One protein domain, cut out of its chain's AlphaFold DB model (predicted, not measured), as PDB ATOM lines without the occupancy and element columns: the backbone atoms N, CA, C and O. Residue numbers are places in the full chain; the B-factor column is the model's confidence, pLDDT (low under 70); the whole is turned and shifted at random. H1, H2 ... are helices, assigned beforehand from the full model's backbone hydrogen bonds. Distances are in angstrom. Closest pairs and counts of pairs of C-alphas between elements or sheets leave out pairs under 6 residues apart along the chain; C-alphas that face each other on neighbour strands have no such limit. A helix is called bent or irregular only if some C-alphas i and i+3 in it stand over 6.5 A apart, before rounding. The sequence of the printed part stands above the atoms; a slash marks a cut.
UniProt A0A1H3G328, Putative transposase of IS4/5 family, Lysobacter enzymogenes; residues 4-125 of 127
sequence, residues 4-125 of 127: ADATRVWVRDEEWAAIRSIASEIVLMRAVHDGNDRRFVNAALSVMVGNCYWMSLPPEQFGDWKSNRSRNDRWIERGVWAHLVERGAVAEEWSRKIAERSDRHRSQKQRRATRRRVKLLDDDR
ATOM      1  N   ALA A   4      27.227  55.907 -44.188       46.97
ATOM      2  CA  ALA A   4      26.129  55.238 -43.494       46.97
ATOM      3  C   ALA A   4      26.014  53.721 -43.772       46.97
ATOM      4  O   ALA A   4      25.282  53.034 -43.058       46.97
ATOM      5  N   ASP A   5      26.699  53.191 -44.793       47.41
ATOM      6  CA  ASP A   5      26.673  51.754 -45.123       47.41
ATOM      7  C   ASP A   5      27.834  50.957 -44.499       47.41
ATOM      8  O   ASP A   5      27.749  49.744 -44.322       47.41
ATOM      9  N   ALA A   6      28.909  51.636 -44.085       50.22
ATOM     10  CA  ALA A   6      30.181  51.011 -43.710       50.22
ATOM     11  C   ALA A   6      30.180  50.279 -42.350       50.22
ATOM     12  O   ALA A   6      31.238  49.899 -41.855       50.22
ATOM     13  N   THR A   7      29.029  50.093 -41.699       70.88
ATOM     14  CA  THR A   7      28.987  49.531 -40.336       70.88
ATOM     15  C   THR A   7      27.881  48.510 -40.073       70.88
ATOM     16  O   THR A   7      27.567  48.189 -38.923       70.88
ATOM     17  N   ARG A   8      27.301  47.955 -41.142       85.75
ATOM     18  CA  ARG A   8      26.341  46.848 -41.065       85.75
ATOM     19  C   ARG A   8      27.085  45.517 -41.037       85.75
ATOM     20  O   ARG A   8      28.018  45.303 -41.804       85.75
ATOM     21  N   VAL A   9      26.659  44.630 -40.147       89.44
ATOM     22  CA  VAL A   9      27.249  43.304 -39.960       89.44
ATOM     23  C   VAL A   9      26.328  42.250 -40.559       89.44
ATOM     24  O   VAL A   9      25.134  42.220 -40.261       89.44
ATOM     25  N   TRP A  10      26.915  41.367 -41.362       91.38
ATOM     26  CA  TRP A  10      26.250  40.214 -41.955       91.38
ATOM     27  C   TRP A  10      27.012  38.958 -41.560       91.38
ATOM     28  O   TRP A  10      28.150  38.777 -41.989       91.38
ATOM     29  N   VAL A  11      26.393  38.103 -40.746       91.75
ATOM     30  CA  VAL A  11      26.997  36.810 -40.405       91.75
ATOM     31  C   VAL A  11      26.967  35.894 -41.618       91.75
ATOM     32  O   VAL A  11      25.960  35.835 -42.335       91.75
ATOM     33  N   ARG A  12      28.054  35.162 -41.840       91.81
ATOM     34  CA  ARG A  12      28.160  34.093 -42.838       91.81
ATOM     35  C   ARG A  12      27.336  32.885 -42.407       91.81
ATOM     36  O   ARG A  12      26.878  32.800 -41.271       91.81
ATOM     37  N   ASP A  13      27.135  31.940 -43.317       91.69
ATOM     38  CA  ASP A  13      26.336  30.740 -43.036       91.69
ATOM     39  C   ASP A  13      26.968  29.866 -41.942       91.69
ATOM     40  O   ASP A  13      26.260  29.332 -41.090       91.69
ATOM     41  N   GLU A  14      28.300  29.775 -41.919       91.56
ATOM     42  CA  GLU A  14      29.061  29.045 -40.897       91.56
ATOM     43  C   GLU A  14      28.916  29.678 -39.503       91.56
ATOM     44  O   GLU A  14      28.572  28.999 -38.534       91.56
ATOM     45  N   GLU A  15      29.084  31.000 -39.418       92.81
ATOM     46  CA  GLU A  15      28.903  31.775 -38.189       92.81
ATOM     47  C   GLU A  15      27.454  31.670 -37.714       92.81
ATOM     48  O   GLU A  15      27.177  31.483 -36.530       92.81
ATOM     49  N   TRP A  16      26.505  31.724 -38.652       93.94
ATOM     50  CA  TRP A  16      25.094  31.551 -38.354       93.94
ATOM     51  C   TRP A  16      24.789  30.185 -37.745       93.94
ATOM     52  O   TRP A  16      24.085  30.113 -36.738       93.94
ATOM     53  N   ALA A  17      25.321  29.109 -38.324       92.94
ATOM     54  CA  ALA A  17      25.116  27.760 -37.815       92.94
ATOM     55  C   ALA A  17      25.635  27.616 -36.374       92.94
ATOM     56  O   ALA A  17      24.929  27.074 -35.518       92.94
ATOM     57  N   ALA A  18      26.820  28.167 -36.083       93.62
ATOM     58  CA  ALA A  18      27.391  28.184 -34.737       93.62
ATOM     59  C   ALA A  18      26.527  28.995 -33.755       93.62
ATOM     60  O   ALA A  18      26.148  28.487 -32.694       93.62
ATOM     61  N   ILE A  19      26.150  30.223 -34.132       94.38
ATOM     62  CA  ILE A  19      25.297  31.099 -33.318       94.38
ATOM     63  C   ILE A  19      23.964  30.426 -33.017       94.38
ATOM     64  O   ILE A  19      23.529  30.408 -31.867       94.38
ATOM     65  N   ARG A  20      23.311  29.865 -34.035       93.06
ATOM     66  CA  ARG A  20      22.015  29.205 -33.896       93.06
ATOM     67  C   ARG A  20      22.097  28.008 -32.957       93.06
ATOM     68  O   ARG A  20      21.213  27.864 -32.116       93.06
ATOM     69  N   SER A  21      23.129  27.177 -33.096       91.62
ATOM     70  CA  SER A  21      23.341  26.009 -32.237       91.62
ATOM     71  C   SER A  21      23.375  26.424 -30.764       91.62
ATOM     72  O   SER A  21      22.516  26.023 -29.981       91.62
ATOM     73  N   ILE A  22      24.257  27.363 -30.417       92.50
ATOM     74  CA  ILE A  22      24.440  27.833 -29.036       92.50
ATOM     75  C   ILE A  22      23.219  28.602 -28.532       92.50
ATOM     76  O   ILE A  22      22.764  28.398 -27.408       92.50
ATOM     77  N   ALA A  23      22.657  29.487 -29.357       91.56
ATOM     78  CA  ALA A  23      21.482  30.254 -28.977       91.56
ATOM     79  C   ALA A  23      20.299  29.327 -28.676       91.56
ATOM     80  O   ALA A  23      19.587  29.596 -27.715       91.56
ATOM     81  N   SER A  24      20.123  28.229 -29.422       90.25
ATOM     82  CA  SER A  24      19.031  27.271 -29.209       90.25
ATOM     83  C   SER A  24      19.074  26.556 -27.850       90.25
ATOM     84  O   SER A  24      18.024  26.188 -27.325       90.25
ATOM     85  N   GLU A  25      20.262  26.425 -27.250       89.81
ATOM     86  CA  GLU A  25      20.447  25.850 -25.912       89.81
ATOM     87  C   GLU A  25      19.960  26.802 -24.799       89.81
ATOM     88  O   GLU A  25      19.501  26.360 -23.747       89.81
ATOM     89  N   ILE A  26      20.030  28.119 -25.028       87.62
ATOM     90  CA  ILE A  26      19.764  29.157 -24.010       87.62
ATOM     91  C   ILE A  26      18.383  29.791 -24.201       87.62
ATOM     92  O   ILE A  26      17.656  30.121 -23.256       87.62
ATOM     93  N   VAL A  27      18.012  30.016 -25.455       85.12
ATOM     94  CA  VAL A  27      16.716  30.531 -25.872       85.12
ATOM     95  C   VAL A  27      16.099  29.508 -26.807       85.12
ATOM     96  O   VAL A  27      16.762  29.039 -27.716       85.12
ATOM     97  N   LEU A  28      14.823  29.165 -26.606       77.25
ATOM     98  CA  LEU A  28      14.091  28.187 -27.425       77.25
ATOM     99  C   LEU A  28      13.855  28.708 -28.855       77.25
ATOM    100  O   LEU A  28      12.735  29.036 -29.251       77.25
ATOM    101  N   MET A  29      14.936  28.838 -29.608       75.19
ATOM    102  CA  MET A  29      14.983  29.334 -30.965       75.19
ATOM    103  C   MET A  29      14.462  28.242 -31.891       75.19
ATOM    104  O   MET A  29      15.008  27.142 -31.952       75.19
ATOM    105  N   ARG A  30      13.339  28.514 -32.560       67.56
ATOM    106  CA  ARG A  30      12.630  27.511 -33.359       67.56
ATOM    107  C   ARG A  30      13.088  27.575 -34.805       67.56
ATOM    108  O   ARG A  30      13.118  28.647 -35.398       67.56
ATOM    109  N   ALA A  31      13.311  26.406 -35.405       63.41
ATOM    110  CA  ALA A  31      13.761  26.283 -36.790       63.41
ATOM    111  C   ALA A  31      12.887  27.023 -37.816       63.41
ATOM    112  O   ALA A  31      13.403  27.512 -38.814       63.41
ATOM    113  N   VAL A  32      11.587  27.149 -37.536       60.62
ATOM    114  CA  VAL A  32      10.582  27.817 -38.380       60.62
ATOM    115  C   VAL A  32      10.863  29.316 -38.576       60.62
ATOM    116  O   VAL A  32      10.373  29.913 -39.528       60.62
ATOM    117  N   HIS A  33      11.659  29.940 -37.704       72.50
ATOM    118  CA  HIS A  33      11.939  31.377 -37.748       72.50
ATOM    119  C   HIS A  33      13.365  31.718 -38.195       72.50
ATOM    120  O   HIS A  33      13.779  32.861 -38.028       72.50
ATOM    121  N   ASP A  34      14.093  30.777 -38.812       70.50
ATOM    122  CA  ASP A  34      15.527  30.920 -39.116       70.50
ATOM    123  C   ASP A  34      15.883  32.226 -39.846       70.50
ATOM    124  O   ASP A  34      16.769  32.962 -39.418       70.50
ATOM    125  N   GLY A  35      15.123  32.579 -40.891       76.19
ATOM    126  CA  GLY A  35      15.334  33.822 -41.640       76.19
ATOM    127  C   GLY A  35      15.109  35.086 -40.801       76.19
ATOM    128  O   GLY A  35      15.900  36.026 -40.867       76.19
ATOM    129  N   ASN A  36      14.073  35.104 -39.956       86.00
ATOM    130  CA  ASN A  36      13.802  36.231 -39.056       86.00
ATOM    131  C   ASN A  36      14.827  36.319 -37.923       86.00
ATOM    132  O   ASN A  36      15.176  37.414 -37.479       86.00
ATOM    133  N   ASP A  37      15.323  35.178 -37.460       91.06
ATOM    134  CA  ASP A  37      16.288  35.123 -36.379       91.06
ATOM    135  C   ASP A  37      17.679  35.553 -36.848       91.06
ATOM    136  O   ASP A  37      18.337  36.325 -36.147       91.06
ATOM    137  N   ARG A  38      18.105  35.142 -38.050       93.56
ATOM    138  CA  ARG A  38      19.375  35.592 -38.641       93.56
ATOM    139  C   ARG A  38      19.351  37.083 -38.916       93.56
ATOM    140  O   ARG A  38      20.293  37.800 -38.586       93.56
ATOM    141  N   ARG A  39      18.230  37.567 -39.451       93.81
ATOM    142  CA  ARG A  39      17.978  38.992 -39.667       93.81
ATOM    143  C   ARG A  39      18.087  39.796 -38.371       93.81
ATOM    144  O   ARG A  39      18.744  40.835 -38.347       93.81
ATOM    145  N   PHE A  40      17.503  39.289 -37.285       94.88
ATOM    146  CA  PHE A  40      17.659  39.873 -35.954       94.88
ATOM    147  C   PHE A  40      19.125  39.873 -35.488       94.88
ATOM    148  O   PHE A  40      19.593  40.894 -34.986       94.88
ATOM    149  N   VAL A  41      19.859  38.769 -35.654       95.19
ATOM    150  CA  VAL A  41      21.268  38.681 -35.229       95.19
ATOM    151  C   VAL A  41      22.146  39.671 -35.994       95.19
ATOM    152  O   VAL A  41      22.921  40.390 -35.364       95.19
ATOM    153  N   ASN A  42      21.959  39.810 -37.308       94.69
ATOM    154  CA  ASN A  42      22.641  40.832 -38.110       94.69
ATOM    155  C   ASN A  42      22.336  42.251 -37.594       94.69
ATOM    156  O   ASN A  42      23.240  43.080 -37.446       94.69
ATOM    157  N   ALA A  43      21.071  42.523 -37.248       95.19
ATOM    158  CA  ALA A  43      20.655  43.804 -36.671       95.19
ATOM    159  C   ALA A  43      21.362  44.077 -35.333       95.19
ATOM    160  O   ALA A  43      21.912  45.157 -35.112       95.19
ATOM    161  N   ALA A  44      21.375  43.080 -34.446       95.44
ATOM    162  CA  ALA A  44      21.990  43.189 -33.133       95.44
ATOM    163  C   ALA A  44      23.504  43.383 -33.216       95.44
ATOM    164  O   ALA A  44      24.031  44.278 -32.557       95.44
ATOM    165  N   LEU A  45      24.202  42.623 -34.060       94.31
ATOM    166  CA  LEU A  45      25.646  42.767 -34.250       94.31
ATOM    167  C   LEU A  45      26.014  44.129 -34.847       94.31
ATOM    168  O   LEU A  45      26.947  44.770 -34.360       94.31
ATOM    169  N   SER A  46      25.229  44.635 -35.802       93.31
ATOM    170  CA  SER A  46      25.420  45.984 -36.358       93.31
ATOM    171  C   SER A  46      25.373  47.067 -35.269       93.31
ATOM    172  O   SER A  46      26.157  48.012 -35.286       93.31
ATOM    173  N   VAL A  47      24.512  46.914 -34.259       93.06
ATOM    174  CA  VAL A  47      24.427  47.859 -33.130       93.06
ATOM    175  C   VAL A  47      25.494  47.604 -32.064       93.06
ATOM    176  O   VAL A  47      26.059  48.542 -31.494       93.06
ATOM    177  N   MET A  48      25.778  46.341 -31.754       92.38
ATOM    178  CA  MET A  48      26.709  45.986 -30.681       92.38
ATOM    179  C   MET A  48      28.171  46.219 -31.062       92.38
ATOM    180  O   MET A  48      28.965  46.648 -30.223       92.38
ATOM    181  N   VAL A  49      28.516  45.976 -32.321       90.38
ATOM    182  CA  VAL A  49      29.886  46.040 -32.839       90.38
ATOM    183  C   VAL A  49      30.066  47.255 -33.742       90.38
ATOM    184  O   VAL A  49      31.079  47.960 -33.644       90.38
ATOM    185  N   GLY A  50      29.078  47.492 -34.606       75.12
ATOM    186  CA  GLY A  50      29.159  48.395 -35.747       75.12
ATOM    187  C   GLY A  50      28.792  49.851 -35.467       75.12
ATOM    188  O   GLY A  50      28.330  50.532 -36.359       75.12
ATOM    189  N   ASN A  51      28.949  50.358 -34.243       71.50
ATOM    190  CA  ASN A  51      28.668  51.763 -33.886       71.50
ATOM    191  C   ASN A  51      27.370  52.369 -34.482       71.50
ATOM    192  O   ASN A  51      27.281  53.574 -34.712       71.50
ATOM    193  N   CYS A  52      26.368  51.527 -34.729       85.44
ATOM    194  CA  CYS A  52      25.109  51.893 -35.351       85.44
ATOM    195  C   CYS A  52      24.039  52.023 -34.267       85.44
ATOM    196  O   CYS A  52      24.074  51.335 -33.241       85.44
ATOM    197  N   TYR A  53      23.066  52.900 -34.489       90.00
ATOM    198  CA  TYR A  53      21.900  53.004 -33.626       90.00
ATOM    199  C   TYR A  53      20.772  52.123 -34.162       90.00
ATOM    200  O   TYR A  53      20.594  51.968 -35.364       90.00
ATOM    201  N   TRP A  54      19.937  51.586 -33.270       93.31
ATOM    202  CA  TRP A  54      18.757  50.814 -33.680       93.31
ATOM    203  C   TRP A  54      17.869  51.574 -34.679       93.31
ATOM    204  O   TRP A  54      17.402  50.993 -35.649       93.31
ATOM    205  N   MET A  55      17.680  52.880 -34.466       93.00
ATOM    206  CA  MET A  55      16.835  53.743 -35.302       93.00
ATOM    207  C   MET A  55      17.430  54.044 -36.685       93.00
ATOM    208  O   MET A  55      16.701  54.504 -37.556       93.00
ATOM    209  N   SER A  56      18.727  53.799 -36.892       90.94
ATOM    210  CA  SER A  56      19.387  53.983 -38.191       90.94
ATOM    211  C   SER A  56      19.437  52.703 -39.030       90.94
ATOM    212  O   SER A  56      19.977  52.725 -40.135       90.94
ATOM    213  N   LEU A  57      18.902  51.583 -38.530       90.62
ATOM    214  CA  LEU A  57      18.831  50.339 -39.292       90.62
ATOM    215  C   LEU A  57      17.658  50.368 -40.285       90.62
ATOM    216  O   LEU A  57      16.525  50.612 -39.862       90.62
ATOM    217  N   PRO A  58      17.894  50.064 -41.574       91.62
ATOM    218  CA  PRO A  58      16.821  50.014 -42.556       91.62
ATOM    219  C   PRO A  58      15.813  48.880 -42.261       91.62
ATOM    220  O   PRO A  58      16.212  47.711 -42.149       91.62
ATOM    221  N   PRO A  59      14.510  49.181 -42.106       90.12
ATOM    222  CA  PRO A  59      13.501  48.206 -41.688       90.12
ATOM    223  C   PRO A  59      13.211  47.140 -42.747       90.12
ATOM    224  O   PRO A  59      12.756  46.049 -42.403       90.12
ATOM    225  N   GLU A  60      13.498  47.405 -44.019       90.69
ATOM    226  CA  GLU A  60      13.414  46.441 -45.117       90.69
ATOM    227  C   GLU A  60      14.528  45.389 -45.050       90.69
ATOM    228  O   GLU A  60      14.318  44.242 -45.435       90.69
ATOM    229  N   GLN A  61      15.659  45.702 -44.411       90.88
ATOM    230  CA  GLN A  61      16.786  44.777 -44.244       90.88
ATOM    231  C   GLN A  61      16.813  44.100 -42.877       90.88
ATOM    232  O   GLN A  61      17.098  42.910 -42.802       90.88
ATOM    233  N   PHE A  62      16.435  44.798 -41.803       91.44
ATOM    234  CA  PHE A  62      16.592  44.305 -40.426       91.44
ATOM    235  C   PHE A  62      15.277  44.095 -39.670       91.44
ATOM    236  O   PHE A  62      15.263  43.432 -38.633       91.44
ATOM    237  N   GLY A  63      14.161  44.600 -40.190       90.69
ATOM    238  CA  GLY A  63      12.857  44.540 -39.537       90.69
ATOM    239  C   GLY A  63      12.663  45.667 -38.524       90.69
ATOM    240  O   GLY A  63      13.431  46.628 -38.478       90.69
ATOM    241  N   ASP A  64      11.612  45.561 -37.712       93.50
ATOM    242  CA  ASP A  64      11.268  46.591 -36.731       93.50
ATOM    243  C   ASP A  64      12.344  46.727 -35.639       93.50
ATOM    244  O   ASP A  64      12.622  45.805 -34.862       93.50
ATOM    245  N   TRP A  65      12.928  47.921 -35.547       94.81
ATOM    246  CA  TRP A  65      14.026  48.194 -34.629       94.81
ATOM    247  C   TRP A  65      13.603  48.109 -33.156       94.81
ATOM    248  O   TRP A  65      14.427  47.748 -32.311       94.81
ATOM    249  N   LYS A  66      12.338  48.410 -32.817       95.12
ATOM    250  CA  LYS A  66      11.841  48.337 -31.428       95.12
ATOM    251  C   LYS A  66      11.780  46.888 -30.957       95.12
ATOM    252  O   LYS A  66      12.268  46.568 -29.869       95.12
ATOM    253  N   SER A  67      11.237  46.015 -31.800       93.62
ATOM    254  CA  SER A  67      11.153  44.574 -31.572       93.62
ATOM    255  C   SER A  67      12.543  43.953 -31.454       93.62
ATOM    256  O   SER A  67      12.814  43.220 -30.497       93.62
ATOM    257  N   ASN A  68      13.460  44.313 -32.358       95.31
ATOM    258  CA  ASN A  68      14.845  43.846 -32.312       95.31
ATOM    259  C   ASN A  68      15.574  44.319 -31.054       95.31
ATOM    260  O   ASN A  68      16.212  43.509 -30.385       95.31
ATOM    261  N   ARG A  69      15.429  45.592 -30.671       95.12
ATOM    262  CA  ARG A  69      16.011  46.114 -29.429       95.12
ATOM    263  C   ARG A  69      15.509  45.344 -28.207       95.12
ATOM    264  O   ARG A  69      16.320  44.894 -27.405       95.12
ATOM    265  N   SER A  70      14.195  45.147 -28.077       94.06
ATOM    266  CA  SER A  70      13.613  44.387 -26.959       94.06
ATOM    267  C   SER A  70      14.098  42.933 -26.933       94.06
ATOM    268  O   SER A  70      14.395  42.377 -25.874       94.06
ATOM    269  N   ARG A  71      14.218  42.295 -28.103       94.75
ATOM    270  CA  ARG A  71      14.780  40.946 -28.226       94.75
ATOM    271  C   ARG A  71      16.260  40.902 -27.837       94.75
ATOM    272  O   ARG A  71      16.645  39.991 -27.110       94.75
ATOM    273  N   ASN A  72      17.051  41.890 -28.248       95.50
ATOM    274  CA  ASN A  72      18.458  42.007 -27.880       95.50
ATOM    275  C   ASN A  72      18.643  42.204 -26.372       95.50
ATOM    276  O   ASN A  72      19.468  41.523 -25.772       95.50
ATOM    277  N   ASP A  73      17.846  43.075 -25.750       93.62
ATOM    278  CA  ASP A  73      17.879  43.281 -24.299       93.62
ATOM    279  C   ASP A  73      17.590  41.955 -23.566       93.62
ATOM    280  O   ASP A  73      18.342  41.559 -22.677       93.62
ATOM    281  N   ARG A  74      16.595  41.173 -24.020       92.44
ATOM    282  CA  ARG A  74      16.341  39.818 -23.485       92.44
ATOM    283  C   ARG A  74      17.521  38.858 -23.675       92.44
ATOM    284  O   ARG A  74      17.776  38.047 -22.789       92.44
ATOM    285  N   TRP A  75      18.227  38.914 -24.806       94.94
ATOM    286  CA  TRP A  75      19.408  38.078 -25.062       94.94
ATOM    287  C   TRP A  75      20.575  38.440 -24.146       94.94
ATOM    288  O   TRP A  75      21.217  37.545 -23.599       94.94
ATOM    289  N   ILE A  76      20.810  39.736 -23.924       94.94
ATOM    290  CA  ILE A  76      21.802  40.214 -22.958       94.94
ATOM    291  C   ILE A  76      21.450  39.722 -21.548       94.94
ATOM    292  O   ILE A  76      22.305  39.195 -20.840       94.94
ATOM    293  N   GLU A  77      20.188  39.867 -21.142       91.25
ATOM    294  CA  GLU A  77      19.720  39.467 -19.811       91.25
ATOM    295  C   GLU A  77      19.833  37.961 -19.567       91.25
ATOM    296  O   GLU A  77      20.198  37.546 -18.470       91.25
ATOM    297  N   ARG A  78      19.569  37.150 -20.594       91.88
ATOM    298  CA  ARG A  78      19.732  35.690 -20.547       91.88
ATOM    299  C   ARG A  78      21.177  35.229 -20.749       91.88
ATOM    300  O   ARG A  78      21.433  34.034 -20.725       91.88
ATOM    301  N   GLY A  79      22.113  36.153 -20.972       93.50
ATOM    302  CA  GLY A  79      23.523  35.837 -21.176       93.50
ATOM    303  C   GLY A  79      23.838  35.169 -22.514       93.50
ATOM    304  O   GLY A  79      24.933  34.637 -22.653       93.50
ATOM    305  N   VAL A  80      22.936  35.206 -23.502       95.75
ATOM    306  CA  VAL A  80      23.142  34.551 -24.808       95.75
ATOM    307  C   VAL A  80      24.427  35.055 -25.461       95.75
ATOM    308  O   VAL A  80      25.286  34.267 -25.833       95.75
ATOM    309  N   TRP A  81      24.609  36.375 -25.517       96.25
ATOM    310  CA  TRP A  81      25.807  36.984 -26.092       96.25
ATOM    311  C   TRP A  81      27.095  36.618 -25.356       96.25
ATOM    312  O   TRP A  81      28.121  36.439 -26.000       96.25
ATOM    313  N   ALA A  82      27.043  36.472 -24.029       94.81
ATOM    314  CA  ALA A  82      28.203  36.056 -23.249       94.81
ATOM    315  C   ALA A  82      28.628  34.622 -23.611       94.81
ATOM    316  O   ALA A  82      29.800  34.398 -23.886       94.81
ATOM    317  N   HIS A  83      27.673  33.692 -23.721       95.56
ATOM    318  CA  HIS A  83      27.955  32.309 -24.123       95.56
ATOM    319  C   HIS A  83      28.433  32.210 -25.576       95.56
ATOM    320  O   HIS A  83      29.292  31.393 -25.887       95.56
ATOM    321  N   LEU A  84      27.897  33.042 -26.477       95.81
ATOM    322  CA  LEU A  84      28.362  33.102 -27.866       95.81
ATOM    323  C   LEU A  84      29.828  33.545 -27.955       95.81
ATOM    324  O   LEU A  84      30.584  32.972 -28.735       95.81
ATOM    325  N   VAL A  85      30.231  34.529 -27.146       96.25
ATOM    326  CA  VAL A  85      31.629  34.974 -27.052       96.25
ATOM    327  C   VAL A  85      32.512  33.887 -26.439       96.25
ATOM    328  O   VAL A  85      33.542  33.551 -27.010       96.25
ATOM    329  N   GLU A  86      32.094  33.304 -25.315       95.44
ATOM    330  CA  GLU A  86      32.841  32.257 -24.607       95.44
ATOM    331  C   GLU A  86      33.095  31.019 -25.479       95.44
ATOM    332  O   GLU A  86      34.172  30.432 -25.433       95.44
ATOM    333  N   ARG A  87      32.120  30.647 -26.314       96.00
ATOM    334  CA  ARG A  87      32.205  29.479 -27.200       96.00
ATOM    335  C   ARG A  87      32.763  29.792 -28.593       96.00
ATOM    336  O   ARG A  87      32.732  28.913 -29.449       96.00
ATOM    337  N   GLY A  88      33.239  31.016 -28.840       94.50
ATOM    338  CA  GLY A  88      33.849  31.395 -30.121       94.50
ATOM    339  C   GLY A  88      32.882  31.372 -31.311       94.50
ATOM    340  O   GLY A  88      33.291  31.125 -32.439       94.50
ATOM    341  N   ALA A  89      31.589  31.600 -31.071       93.31
ATOM    342  CA  ALA A  89      30.547  31.566 -32.103       93.31
ATOM    343  C   ALA A  89      30.493  32.832 -32.969       93.31
ATOM    344  O   ALA A  89      29.760  32.894 -33.952       93.31
ATOM    345  N   VAL A  90      31.198  33.872 -32.537       92.06
ATOM    346  CA  VAL A  90      31.284  35.177 -33.188       92.06
ATOM    347  C   VAL A  90      32.749  35.489 -33.455       92.06
ATOM    348  O   VAL A  90      33.623  35.012 -32.730       92.06
ATOM    349  N   ALA A  91      33.005  36.309 -34.473       88.50
ATOM    350  CA  ALA A  91      34.355  36.713 -34.836       88.50
ATOM    351  C   ALA A  91      35.108  37.338 -33.644       88.50
ATOM    352  O   ALA A  91      34.536  38.093 -32.845       88.50
ATOM    353  N   GLU A  92      36.400  37.028 -33.519       87.06
ATOM    354  CA  GLU A  92      37.236  37.434 -32.382       87.06
ATOM    355  C   GLU A  92      37.270  38.961 -32.217       87.06
ATOM    356  O   GLU A  92      37.161  39.489 -31.104       87.06
ATOM    357  N   GLU A  93      37.301  39.698 -33.328       85.88
ATOM    358  CA  GLU A  93      37.287  41.158 -33.339       85.88
ATOM    359  C   GLU A  93      35.975  41.768 -32.802       85.88
ATOM    360  O   GLU A  93      35.934  42.941 -32.404       85.88
ATOM    361  N   TRP A  94      34.888  40.991 -32.763       90.81
ATOM    362  CA  TRP A  94      33.590  41.407 -32.226       90.81
ATOM    363  C   TRP A  94      33.435  41.054 -30.751       90.81
ATOM    364  O   TRP A  94      32.785  41.806 -30.012       90.81
ATOM    365  N   SER A  95      34.062  39.962 -30.310       91.50
ATOM    366  CA  SER A  95      33.919  39.385 -28.971       91.50
ATOM    367  C   SER A  95      34.086  40.405 -27.848       91.50
ATOM    368  O   SER A  95      33.213  40.532 -26.986       91.50
ATOM    369  N   ARG A  96      35.147  41.222 -27.906       91.00
ATOM    370  CA  ARG A  96      35.405  42.259 -26.895       91.00
ATOM    371  C   ARG A  96      34.266  43.279 -26.797       91.00
ATOM    372  O   ARG A  96      33.781  43.568 -25.706       91.00
ATOM    373  N   LYS A  97      33.802  43.810 -27.935       92.12
ATOM    374  CA  LYS A  97      32.729  44.822 -27.969       92.12
ATOM    375  C   LYS A  97      31.398  44.251 -27.478       92.12
ATOM    376  O   LYS A  97      30.655  44.943 -26.780       92.12
ATOM    377  N   ILE A  98      31.099  43.004 -27.843       94.19
ATOM    378  CA  ILE A  98      29.877  42.300 -27.435       94.19
ATOM    379  C   ILE A  98      29.873  42.073 -25.920       94.19
ATOM    380  O   ILE A  98      28.871  42.387 -25.266       94.19
ATOM    381  N   ALA A  99      30.987  41.595 -25.356       92.75
ATOM    382  CA  ALA A  99      31.145  41.395 -23.916       92.75
ATOM    383  C   ALA A  99      30.981  42.717 -23.145       92.75
ATOM    384  O   ALA A  99      30.093  42.833 -22.299       92.75
ATOM    385  N   GLU A 100      31.729  43.762 -23.524       91.38
ATOM    386  CA  GLU A 100      31.674  45.081 -22.876       91.38
ATOM    387  C   GLU A 100      30.253  45.680 -22.866       91.38
ATOM    388  O   GLU A 100      29.789  46.207 -21.847       91.38
ATOM    389  N   ARG A 101      29.528  45.608 -23.994       90.88
ATOM    390  CA  ARG A 101      28.142  46.104 -24.071       90.88
ATOM    391  C   ARG A 101      27.186  45.274 -23.220       90.88
ATOM    392  O   ARG A 101      26.329  45.858 -22.548       90.88
ATOM    393  N   SER A 102      27.327  43.951 -23.244       92.94
ATOM    394  CA  SER A 102      26.489  43.036 -22.462       92.94
ATOM    395  C   SER A 102      26.660  43.285 -20.962       92.94
ATOM    396  O   SER A 102      25.673  43.413 -20.231       92.94
ATOM    397  N   ASP A 103      27.899  43.454 -20.505       90.81
ATOM    398  CA  ASP A 103      28.220  43.713 -19.101       90.81
ATOM    399  C   ASP A 103      27.757  45.090 -18.647       90.81
ATOM    400  O   ASP A 103      27.150  45.219 -17.580       90.81
ATOM    401  N   ARG A 104      27.944  46.122 -19.480       89.44
ATOM    402  CA  ARG A 104      27.425  47.465 -19.199       89.44
ATOM    403  C   ARG A 104      25.910  47.447 -19.016       89.44
ATOM    404  O   ARG A 104      25.407  48.062 -18.075       89.44
ATOM    405  N   HIS A 105      25.183  46.749 -19.884       89.25
ATOM    406  CA  HIS A 105      23.726  46.665 -19.810       89.25
ATOM    407  C   HIS A 105      23.264  45.919 -18.547       89.25
ATOM    408  O   HIS A 105      22.441  46.447 -17.790       89.25
ATOM    409  N   ARG A 106      23.843  44.742 -18.255       85.19
ATOM    410  CA  ARG A 106      23.542  43.979 -17.028       85.19
ATOM    411  C   ARG A 106      23.855  44.788 -15.765       85.19
ATOM    412  O   ARG A 106      23.013  44.876 -14.869       85.19
ATOM    413  N   SER A 107      25.000  45.470 -15.739       84.25
ATOM    414  CA  SER A 107      25.422  46.322 -14.618       84.25
ATOM    415  C   SER A 107      24.484  47.509 -14.399       84.25
ATOM    416  O   SER A 107      24.103  47.808 -13.268       84.25
ATOM    417  N   GLN A 108      24.060  48.196 -15.468       84.81
ATOM    418  CA  GLN A 108      23.104  49.304 -15.357       84.81
ATOM    419  C   GLN A 108      21.750  48.838 -14.810       84.81
ATOM    420  O   GLN A 108      21.154  49.539 -13.987       84.81
ATOM    421  N   LYS A 109      21.274  47.657 -15.225       82.25
ATOM    422  CA  LYS A 109      20.021  47.081 -14.722       82.25
ATOM    423  C   LYS A 109      20.134  46.677 -13.250       82.25
ATOM    424  O   LYS A 109      19.270  47.077 -12.468       82.25
ATOM    425  N   GLN A 110      21.215  45.999 -12.850       78.62
ATOM    426  CA  GLN A 110      21.482  45.673 -11.441       78.62
ATOM    427  C   GLN A 110      21.529  46.933 -10.576       78.62
ATOM    428  O   GLN A 110      20.818  47.014  -9.581       78.62
ATOM    429  N   ARG A 111      22.250  47.978 -11.000       83.00
ATOM    430  CA  ARG A 111      22.310  49.255 -10.266       83.00
ATOM    431  C   ARG A 111      20.934  49.892 -10.078       83.00
ATOM    432  O   ARG A 111      20.652  50.427  -9.009       83.00
ATOM    433  N   ARG A 112      20.069  49.853 -11.097       84.00
ATOM    434  CA  ARG A 112      18.690  50.365 -10.997       84.00
ATOM    435  C   ARG A 112      17.845  49.532 -10.032       84.00
ATOM    436  O   ARG A 112      17.108  50.117  -9.247       84.00
ATOM    437  N   ALA A 113      17.965  48.205 -10.073       82.69
ATOM    438  CA  ALA A 113      17.263  47.309  -9.156       82.69
ATOM    439  C   ALA A 113      17.714  47.523  -7.703       82.69
ATOM    440  O   ALA A 113      16.871  47.710  -6.830       82.69
ATOM    441  N   THR A 114      19.025  47.607  -7.462       85.00
ATOM    442  CA  THR A 114      19.591  47.905  -6.140       85.00
ATOM    443  C   THR A 114      19.101  49.250  -5.617       85.00
ATOM    444  O   THR A 114      18.620  49.313  -4.496       85.00
ATOM    445  N   ARG A 115      19.130  50.317  -6.432       85.69
ATOM    446  CA  ARG A 115      18.618  51.643  -6.031       85.69
ATOM    447  C   ARG A 115      17.139  51.620  -5.656       85.69
ATOM    448  O   ARG A 115      16.759  52.239  -4.673       85.69
ATOM    449  N   ARG A 116      16.310  50.912  -6.431       84.88
ATOM    450  CA  ARG A 116      14.883  50.741  -6.120       84.88
ATOM    451  C   ARG A 116      14.686  49.998  -4.802       84.88
ATOM    452  O   ARG A 116      13.869  50.422  -4.003       84.88
ATOM    453  N   ARG A 117      15.456  48.931  -4.571       84.12
ATOM    454  CA  ARG A 117      15.404  48.155  -3.329       84.12
ATOM    455  C   ARG A 117      15.842  48.974  -2.116       84.12
ATOM    456  O   ARG A 117      15.168  48.915  -1.103       84.12
ATOM    457  N   VAL A 118      16.932  49.737  -2.228       84.31
ATOM    458  CA  VAL A 118      17.388  50.644  -1.160       84.31
ATOM    459  C   VAL A 118      16.304  51.667  -0.834       84.31
ATOM    460  O   VAL A 118      15.958  51.805   0.326       84.31
ATOM    461  N   LYS A 119      15.702  52.296  -1.854       85.81
ATOM    462  CA  LYS A 119      14.618  53.260  -1.645       85.81
ATOM    463  C   LYS A 119      13.426  52.656  -0.891       85.81
ATOM    464  O   LYS A 119      12.958  53.271   0.048       85.81
ATOM    465  N   LEU A 120      12.976  51.459  -1.276       84.06
ATOM    466  CA  LEU A 120      11.870  50.779  -0.586       84.06
ATOM    467  C   LEU A 120      12.192  50.516   0.895       84.06
ATOM    468  O   LEU A 120      11.360  50.775   1.748       84.06
ATOM    469  N   LEU A 121      13.414  50.061   1.198       82.69
ATOM    470  CA  LEU A 121      13.844  49.805   2.579       82.69
ATOM    471  C   LEU A 121      14.005  51.085   3.417       82.69
ATOM    472  O   LEU A 121      13.898  51.017   4.639       82.69
ATOM    473  N   ASP A 122      14.324  52.217   2.784       80.69
ATOM    474  CA  ASP A 122      14.398  53.518   3.454       80.69
ATOM    475  C   ASP A 122      12.998  54.125   3.667       80.69
ATOM    476  O   ASP A 122      12.772  54.716   4.722       80.69
ATOM    477  N   ASP A 123      12.065  53.945   2.721       76.19
ATOM    478  CA  ASP A 123      10.664  54.374   2.851       76.19
ATOM    479  C   ASP A 123       9.963  53.600   4.000       76.19
ATOM    480  O   ASP A 123       9.316  54.220   4.838       76.19
ATOM    481  N   ASP A 124      10.201  52.284   4.134       70.50
ATOM    482  CA  ASP A 124       9.654  51.434   5.217       70.50
ATOM    483  C   ASP A 124      10.220  51.753   6.624       70.50
ATOM    484  O   ASP A 124       9.737  51.226   7.625       70.50
ATOM    485  N   ARG A 125      11.287  52.561   6.738       64.19
ATOM    486  CA  ARG A 125      11.933  52.897   8.027       64.19
ATOM    487  C   ARG A 125      11.254  54.075   8.745       64.19
ATOM    488  O   ARG A 125      11.580  54.331   9.904       64.19
TER     489      ARG A 125
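AT A GLANCE: This is residues 4 to 125 of the 127 residues of the protein "Putative transposase of IS4/5 family" of Lysobacter enzymogenes (UniProt A0A1H3G328). A compact body of shorter helices packed crosswise bears one long helix, H6, as an arm: residues 95 to 106 of H6 pack on H5, H2 and H4, while residues 110 to 125 stick out into the open. Within the body, H2 has H3 and H4 packed on it, and H1 packs on H5. The printed part has 122 residues with six named helices, H1 to H6 in that order, and no named strand; its class is all helix. It is only just compact, close to loose, with a radius of gyration of the C-alphas of 16.2 A, and its elongated outline spans 57 by 32 by 30 A, the arm making the length.

HOW THE PARTS SIT: H1, residues 13 to 26, is close to but not clearly touching H2, residues 31 to 48; their closest C-alphas, of Trp 16 and Arg 38, are 7.0 A apart, and the helices are about perpendicular at 80 degrees. H2 has a kink of 37 degrees near residue 38. With residues 39 to 43 alone H2 touches H3, residues 59 to 62; the closest C-alphas, of Arg 39 and Phe 62, are 5.5 A apart. H2 also touches H4, residues 65 to 77, about perpendicular at 87 degrees, closest at the C-alphas of Phe 40 and Asn 68, 6.1 A. H5, residues 80 to 86, touches H1 at a steep tilt of 63 degrees, opposite ways, with the C-alphas of Ala 23 and Val 80 closest at 6.2 A. H6, residues 92 to 123, touches H5 at a steep tilt of 49 degrees, opposite ways, closest at the C-alphas of Val 85 and Ser 95, 5.3 A. H6 touches H4 about perpendicular at 81 degrees, closest at the C-alphas of Ile 76 and Ser 102, 5.5 A. H6 and H2 only just touch, with 3 pairs of C-alphas within 8 A, the closest those of Met 48 and Ile 98, 5.8 A. H1 and H6 are apart. Every O i to N i+4 pair is within hydrogen-bond range in H4 and H5, against 8 of 10 in H1, 12 of 14 in H2 and 26 of 28 in H6; H3 is too short for such a pair.

IN THESE COORDINATES: H1 begins at C-alpha 13 (26.336, 30.740, -43.036) and is 20.2 A long. H2 is 24.4 A long and irregular: C-alphas 32 and 35 are 8.3 A apart. H3 has four residues, H4 is 18.1 A long, and H5 has seven residues. H6, 47.3 A long, runs from C-alpha 92 (37.236, 37.434, -32.382) to C-alpha 123 (10.664, 54.374, 2.851); it is only just irregular, with C-alphas 93 and 96 6.8 A apart.

THE WHOLE: The two C-alphas farthest apart, of Asp 13 and Arg 125, are 57.5 A apart. Without residues 110 to 125 the body spans 34 by 31 by 25 A. The printed part has no cut and no long link. The mean pLDDT of the printed part is 87.6; residues 4 to 6, 30 to 32 and 125 are under 70.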